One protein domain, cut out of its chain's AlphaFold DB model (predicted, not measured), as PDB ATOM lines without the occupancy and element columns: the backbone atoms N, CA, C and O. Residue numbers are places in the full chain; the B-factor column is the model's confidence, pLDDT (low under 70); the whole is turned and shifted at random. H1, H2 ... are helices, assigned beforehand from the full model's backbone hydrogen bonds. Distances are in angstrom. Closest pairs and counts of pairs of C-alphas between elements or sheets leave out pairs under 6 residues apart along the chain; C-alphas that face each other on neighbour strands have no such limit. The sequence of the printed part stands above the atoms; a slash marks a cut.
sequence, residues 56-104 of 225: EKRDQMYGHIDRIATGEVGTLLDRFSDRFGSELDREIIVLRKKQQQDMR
ATOM      1  N   GLU A  56      -3.968 -44.469  -3.983       64.94
ATOM      2  CA  GLU A  56      -2.594 -43.999  -4.164       64.94
ATOM      3  C   GLU A  56      -2.408 -42.531  -3.746       64.94
ATOM      4  O   GLU A  56      -1.492 -42.204  -2.994       64.94
ATOM      5  N   LYS A  57      -3.358 -41.659  -4.111       64.94
ATOM      6  CA  LYS A  57      -3.367 -40.254  -3.682       64.94
ATOM      7  C   LYS A  57      -3.620 -40.118  -2.176       64.94
ATOM      8  O   LYS A  57      -3.104 -39.208  -1.532       64.94
ATOM      9  N   ARG A  58      -4.432 -41.004  -1.592       65.75
ATOM     10  CA  ARG A  58      -4.714 -40.995  -0.149       65.75
ATOM     11  C   ARG A  58      -3.504 -41.423   0.674       65.75
ATOM     12  O   ARG A  58      -3.185 -40.732   1.636       65.75
ATOM     13  N   ASP A  59      -2.829 -42.495   0.282       66.31
ATOM     14  CA  ASP A  59      -1.621 -42.969   0.962       66.31
ATOM     15  C   ASP A  59      -0.485 -41.939   0.862       66.31
ATOM     16  O   ASP A  59       0.223 -41.704   1.843       66.31
ATOM     17  N   GLN A  60      -0.386 -41.221  -0.263       70.19
ATOM     18  CA  GLN A  60       0.507 -40.064  -0.408       70.19
ATOM     19  C   GLN A  60       0.143 -38.915   0.548       70.19
ATOM     20  O   GLN A  60       1.026 -38.380   1.221       70.19
ATOM     21  N   MET A  61      -1.144 -38.559   0.673       62.28
ATOM     22  CA  MET A  61      -1.586 -37.521   1.618       62.28
ATOM     23  C   MET A  61      -1.294 -37.904   3.074       62.28
ATOM     24  O   MET A  61      -0.782 -37.078   3.828       62.28
ATOM     25  N   TYR A  62      -1.574 -39.144   3.481       71.06
ATOM     26  CA  TYR A  62      -1.319 -39.592   4.855       71.06
ATOM     27  C   TYR A  62       0.177 -39.694   5.170       71.06
ATOM     28  O   TYR A  62       0.592 -39.267   6.246       71.06
ATOM     29  N   GLY A  63       0.997 -40.152   4.219       72.06
ATOM     30  CA  GLY A  63       2.454 -40.141   4.361       72.06
ATOM     31  C   GLY A  63       3.031 -38.728   4.492       72.06
ATOM     32  O   GLY A  63       3.974 -38.521   5.252       72.06
ATOM     33  N   HIS A  64       2.454 -37.740   3.802       69.50
ATOM     34  CA  HIS A  64       2.871 -36.341   3.915       69.50
ATOM     35  C   HIS A  64       2.502 -35.726   5.275       69.50
ATOM     36  O   HIS A  64       3.307 -35.013   5.872       69.50
ATOM     37  N   ILE A  65       1.306 -36.028   5.793       67.38
ATOM     38  CA  ILE A  65       0.815 -35.499   7.076       67.38
ATOM     39  C   ILE A  65       1.641 -36.037   8.253       67.38
ATOM     40  O   ILE A  65       2.007 -35.267   9.142       67.38
ATOM     41  N   ASP A  66       1.986 -37.325   8.244       70.25
ATOM     42  CA  ASP A  66       2.789 -37.950   9.306       70.25
ATOM     43  C   ASP A  66       4.215 -37.365   9.377       70.25
ATOM     44  O   ASP A  66       4.761 -37.121  10.453       70.25
ATOM     45  N   ARG A  67       4.791 -37.004   8.223       69.56
ATOM     46  CA  ARG A  67       6.106 -36.340   8.122       69.56
ATOM     47  C   ARG A  67       6.091 -34.903   8.640       69.56
ATOM     48  O   ARG A  67       7.045 -34.458   9.274       69.56
ATOM     49  N   ILE A  68       5.000 -34.168   8.407       64.44
ATOM     50  CA  ILE A  68       4.823 -32.824   8.978       64.44
ATOM     51  C   ILE A  68       4.673 -32.912  10.503       64.44
ATOM     52  O   ILE A  68       5.247 -32.093  11.218       64.44
ATOM     53  N   ALA A  69       3.939 -33.909  11.002       71.69
ATOM     54  CA  ALA A  69       3.711 -34.103  12.433       71.69
ATOM     55  C   ALA A  69       4.984 -34.509  13.195       71.69
ATOM     56  O   ALA A  69       5.189 -34.077  14.329       71.69
ATOM     57  N   THR A  70       5.849 -35.307  12.571       70.12
ATOM     58  CA  THR A  70       7.127 -35.754  13.152       70.12
ATOM     59  C   THR A  70       8.264 -34.745  12.974       70.12
ATOM     60  O   THR A  70       9.311 -34.884  13.604       70.12
ATOM     61  N   GLY A  71       8.070 -33.704  12.155       66.69
ATOM     62  CA  GLY A  71       9.093 -32.698  11.854       66.69
ATOM     63  C   GLY A  71      10.234 -33.223  10.975       66.69
ATOM     64  O   GLY A  71      11.180 -32.484  10.691       66.69
ATOM     65  N   GLU A  72      10.146 -34.472  10.514       70.44
ATOM     66  CA  GLU A  72      11.117 -35.081   9.619       70.44
ATOM     67  C   GLU A  72      10.827 -34.630   8.189       70.44
ATOM     68  O   GLU A  72      10.026 -35.174   7.425       70.44
ATOM     69  N   VAL A  73      11.499 -33.543   7.840       60.28
ATOM     70  CA  VAL A  73      11.661 -33.046   6.486       60.28
ATOM     71  C   VAL A  73      12.370 -34.131   5.668       60.28
ATOM     72  O   VAL A  73      13.594 -34.146   5.588       60.28
ATOM     73  N   GLY A  74      11.604 -35.058   5.085       63.91
ATOM     74  CA  GLY A  74      12.129 -36.049   4.144       63.91
ATOM     75  C   GLY A  74      12.966 -35.406   3.027       63.91
ATOM     76  O   GLY A  74      12.973 -34.183   2.846       63.91
ATOM     77  N   THR A  75      13.687 -36.228   2.260       65.06
ATOM     78  CA  THR A  75      14.572 -35.728   1.192       65.06
ATOM     79  C   THR A  75      13.823 -34.804   0.224       65.06
ATOM     80  O   THR A  75      12.623 -34.960  -0.011       65.06
ATOM     81  N   LEU A  76      14.537 -33.843  -0.373       58.66
ATOM     82  CA  LEU A  76      13.958 -32.928  -1.365       58.66
ATOM     83  C   LEU A  76      13.193 -33.692  -2.464       58.66
ATOM     84  O   LEU A  76      12.135 -33.246  -2.893       58.66
ATOM     85  N   LEU A  77      13.663 -34.885  -2.838       62.31
ATOM     86  CA  LEU A  77      13.056 -35.746  -3.855       62.31
ATOM     87  C   LEU A  77      11.632 -36.220  -3.505       62.31
ATOM     88  O   LEU A  77      10.796 -36.370  -4.390       62.31
ATOM     89  N   ASP A  78      11.354 -36.436  -2.221       66.50
ATOM     90  CA  ASP A  78      10.051 -36.883  -1.719       66.50
ATOM     91  C   ASP A  78       9.032 -35.736  -1.684       66.50
ATOM     92  O   ASP A  78       7.881 -35.885  -2.085       66.50
ATOM     93  N   ARG A  79       9.499 -34.539  -1.316       62.16
ATOM     94  CA  ARG A  79       8.692 -33.310  -1.263       62.16
ATOM     95  C   ARG A  79       8.256 -32.811  -2.628       62.16
ATOM     96  O   ARG A  79       7.199 -32.201  -2.752       62.16
ATOM     97  N   PHE A  80       9.083 -33.037  -3.642       57.72
ATOM     98  CA  PHE A  80       8.753 -32.663  -5.008       57.72
ATOM     99  C   PHE A  80       8.140 -33.807  -5.818       57.72
ATOM    100  O   PHE A  80       7.883 -33.618  -7.003       57.72
ATOM    101  N   SER A  81       7.849 -34.961  -5.209       67.00
ATOM    102  CA  SER A  81       7.195 -36.076  -5.905       67.00
ATOM    103  C   SER A  81       5.799 -35.726  -6.442       67.00
ATOM    104  O   SER A  81       5.307 -36.426  -7.315       67.00
ATOM    105  N   ASP A  82       5.179 -34.661  -5.921       60.72
ATOM    106  CA  ASP A  82       3.865 -34.145  -6.336       60.72
ATOM    107  C   ASP A  82       3.978 -32.975  -7.345       60.72
ATOM    108  O   ASP A  82       2.986 -32.488  -7.882       60.72
ATOM    109  N   ARG A  83       5.203 -32.479  -7.602       60.81
ATOM    110  CA  ARG A  83       5.489 -31.350  -8.517       60.81
ATOM    111  C   ARG A  83       6.351 -31.727  -9.716       60.81
ATOM    112  O   ARG A  83       6.285 -31.039 -10.731       60.81
ATOM    113  N   PHE A  84       7.166 -32.766  -9.597       53.19
ATOM    114  CA  PHE A  84       7.771 -33.442 -10.736       53.19
ATOM    115  C   PHE A  84       6.814 -34.548 -11.161       53.19
ATOM    116  O   PHE A  84       6.237 -35.202 -10.292       53.19
ATOM    117  N   GLY A  85       6.591 -34.692 -12.469       62.81
ATOM    118  CA  GLY A  85       5.642 -35.649 -13.017       62.81
ATOM    119  C   GLY A  85       5.899 -37.071 -12.528       62.81
ATOM    120  O   GLY A  85       6.901 -37.365 -11.871       62.81
ATOM    121  N   SER A  86       4.940 -37.944 -12.832       68.81
ATOM    122  CA  SER A  86       4.944 -39.366 -12.481       68.81
ATOM    123  C   SER A  86       6.298 -40.040 -12.752       68.81
ATOM    124  O   SER A  86       7.166 -39.490 -13.417       68.81
ATOM    125  N   GLU A  87       6.499 -41.262 -12.257       65.62
ATOM    126  CA  GLU A  87       7.682 -42.101 -12.536       65.62
ATOM    127  C   GLU A  87       8.225 -41.999 -13.986       65.62
ATOM    128  O   GLU A  87       9.438 -42.006 -14.182       65.62
ATOM    129  N   LEU A  88       7.343 -41.753 -14.963       64.06
ATOM    130  CA  LEU A  88       7.660 -41.407 -16.349       64.06
ATOM    131  C   LEU A  88       8.643 -40.229 -16.514       64.06
ATOM    132  O   LEU A  88       9.588 -40.344 -17.283       64.06
ATOM    133  N   ASP A  89       8.482 -39.108 -15.805       70.19
ATOM    134  CA  ASP A  89       9.409 -37.967 -15.895       70.19
ATOM    135  C   ASP A  89      10.786 -38.326 -15.325       70.19
ATOM    136  O   ASP A  89      11.807 -37.867 -15.837       70.19
ATOM    137  N   ARG A  90      10.845 -39.196 -14.306       73.19
ATOM    138  CA  ARG A  90      12.123 -39.713 -13.786       73.19
ATOM    139  C   ARG A  90      12.802 -40.592 -14.826       73.19
ATOM    140  O   ARG A  90      13.997 -40.425 -15.060       73.19
ATOM    141  N   GLU A  91      12.052 -41.480 -15.470       79.56
ATOM    142  CA  GLU A  91      12.560 -42.320 -16.555       79.56
ATOM    143  C   GLU A  91      13.011 -41.469 -17.751       79.56
ATOM    144  O   GLU A  91      14.114 -41.665 -18.253       79.56
ATOM    145  N   ILE A  92      12.241 -40.451 -18.146       79.06
ATOM    146  CA  ILE A  92      12.594 -39.510 -19.217       79.06
ATOM    147  C   ILE A  92      13.866 -38.737 -18.866       79.06
ATOM    148  O   ILE A  92      14.726 -38.572 -19.727       79.06
ATOM    149  N   ILE A  93      14.023 -38.269 -17.627       75.00
ATOM    150  CA  ILE A  93      15.239 -37.571 -17.191       75.00
ATOM    151  C   ILE A  93      16.439 -38.517 -17.233       75.00
ATOM    152  O   ILE A  93      17.491 -38.125 -17.735       75.00
ATOM    153  N   VAL A  94      16.304 -39.756 -16.755       85.88
ATOM    154  CA  VAL A  94      17.383 -40.756 -16.802       85.88
ATOM    155  C   VAL A  94      17.740 -41.102 -18.247       85.88
ATOM    156  O   VAL A  94      18.922 -41.107 -18.592       85.88
ATOM    157  N   LEU A  95      16.744 -41.319 -19.108       87.69
ATOM    158  CA  LEU A  95      16.934 -41.618 -20.527       87.69
ATOM    159  C   LEU A  95      17.556 -40.440 -21.280       87.69
ATOM    160  O   LEU A  95      18.529 -40.638 -21.998       87.69
ATOM    161  N   ARG A  96      17.068 -39.208 -21.084       84.12
ATOM    162  CA  ARG A  96      17.660 -38.004 -21.692       84.12
ATOM    163  C   ARG A  96      19.073 -37.755 -21.189       84.12
ATOM    164  O   ARG A  96      19.942 -37.407 -21.979       84.12
ATOM    165  N   LYS A  97      19.321 -37.945 -19.892       92.06
ATOM    166  CA  LYS A  97      20.656 -37.802 -19.305       92.06
ATOM    167  C   LYS A  97      21.621 -38.834 -19.882       92.06
ATOM    168  O   LYS A  97      22.740 -38.471 -20.226       92.06
ATOM    169  N   LYS A  98      21.174 -40.083 -20.040       93.19
ATOM    170  CA  LYS A  98      21.947 -41.137 -20.701       93.19
ATOM    171  C   LYS A  98      22.208 -40.803 -22.169       93.19
ATOM    172  O   LYS A  98      23.349 -40.859 -22.589       93.19
ATOM    173  N   GLN A  99      21.196 -40.365 -22.914       90.38
ATOM    174  CA  GLN A  99      21.349 -39.966 -24.314       90.38
ATOM    175  C   GLN A  99      22.340 -38.804 -24.483       90.38
ATOM    176  O   GLN A  99      23.147 -38.820 -25.406       90.38
ATOM    177  N   GLN A 100      22.310 -37.807 -23.593       87.50
ATOM    178  CA  GLN A 100      23.287 -36.717 -23.622       87.50
ATOM    179  C   GLN A 100      24.694 -37.173 -23.241       87.50
ATOM    180  O   GLN A 100      25.656 -36.657 -23.799       87.50
ATOM    181  N   GLN A 101      24.830 -38.118 -22.311       86.50
ATOM    182  CA  GLN A 101      26.123 -38.715 -21.991       86.50
ATOM    183  C   GLN A 101      26.665 -39.509 -23.183       86.50
ATOM    184  O   GLN A 101      27.776 -39.234 -23.619       86.50
ATOM    185  N   ASP A 102      25.844 -40.374 -23.783       85.75
ATOM    186  CA  ASP A 102      26.203 -41.143 -24.973       85.75
ATOM    187  C   ASP A 102      26.631 -40.203 -26.119       85.75
ATOM    188  O   ASP A 102      27.643 -40.448 -26.761       85.75
ATOM    189  N   MET A 103      25.938 -39.072 -26.329       79.50
ATOM    190  CA  MET A 103      26.352 -38.054 -27.309       79.50
ATOM    191  C   MET A 103      27.711 -37.411 -27.007       79.50
ATOM    192  O   MET A 103      28.439 -37.083 -27.939       79.50
ATOM    193  N   ARG A 104      28.046 -37.198 -25.731       80.75
ATOM    194  CA  ARG A 104      29.334 -36.618 -25.312       80.75
ATOM    195  C   ARG A 104      30.473 -37.632 -25.383       80.75
ATOM    196  O   ARG A 104      31.611 -37.234 -25.603       80.75
TER     197      ARG A 104
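Overview. This is residues 56 to 104 of the 225 residues of an uncharacterized protein of Candidatus Poseidoniales archaeon (UniProt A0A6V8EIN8). The printed part is an open string of three helices with no packed core: H1 at one end, the one-turn H2 in a winding stretch between, and the longest helix, H3, running away to the other end. H1, the link after it and H2 make an open hook, and residues 91 to 104 of H3 stick out from it. The printed part has 49 residues with three named helices, in the order H1, H2, H3, and no named strand; its class is all helix. It is only just extended, close to loose, with a radius of gyration of the C-alphas of 14.9 A, and its outline is a rod of 46 by 21 by 11 A.

Along the chain. H1 is residues 56 to 70, 21.5 A from first to last C-alpha, beginning at C-alpha 56 at (-2.594, -43.999, -4.164). H2 is residues 76 to 79, with C-alpha 76 at (13.958, -32.928, -1.365). H3 is residues 87 to 104, 25.7 A long, ending at C-alpha 104 at (29.334, -36.618, -25.312).

Arrangement. H1 touches no helix. H1 and H2 are only just apart, with their closest C-alphas 8.4 A from each other. H2 and H3 are apart, and H1 and H3 are apart. Residues 65 to 72 stand free, of which 65 to 70 belong to H1. In H1 and H3 every O i to N i+4 pair is within hydrogen-bond range; H2 is too short for such a pair, and its one O i to N i+3 pair is within range.

Size, cuts and confidence. The C-alphas of Ala 69 and Met 103, the two farthest apart, are 45.9 A from each other. The printed part has no cut. The link from H1 to H2 is tight, and that from H2 to H3 is short. The mean pLDDT of the printed part is 71.2; 26 residues are under 70, among them residues 73 to 88.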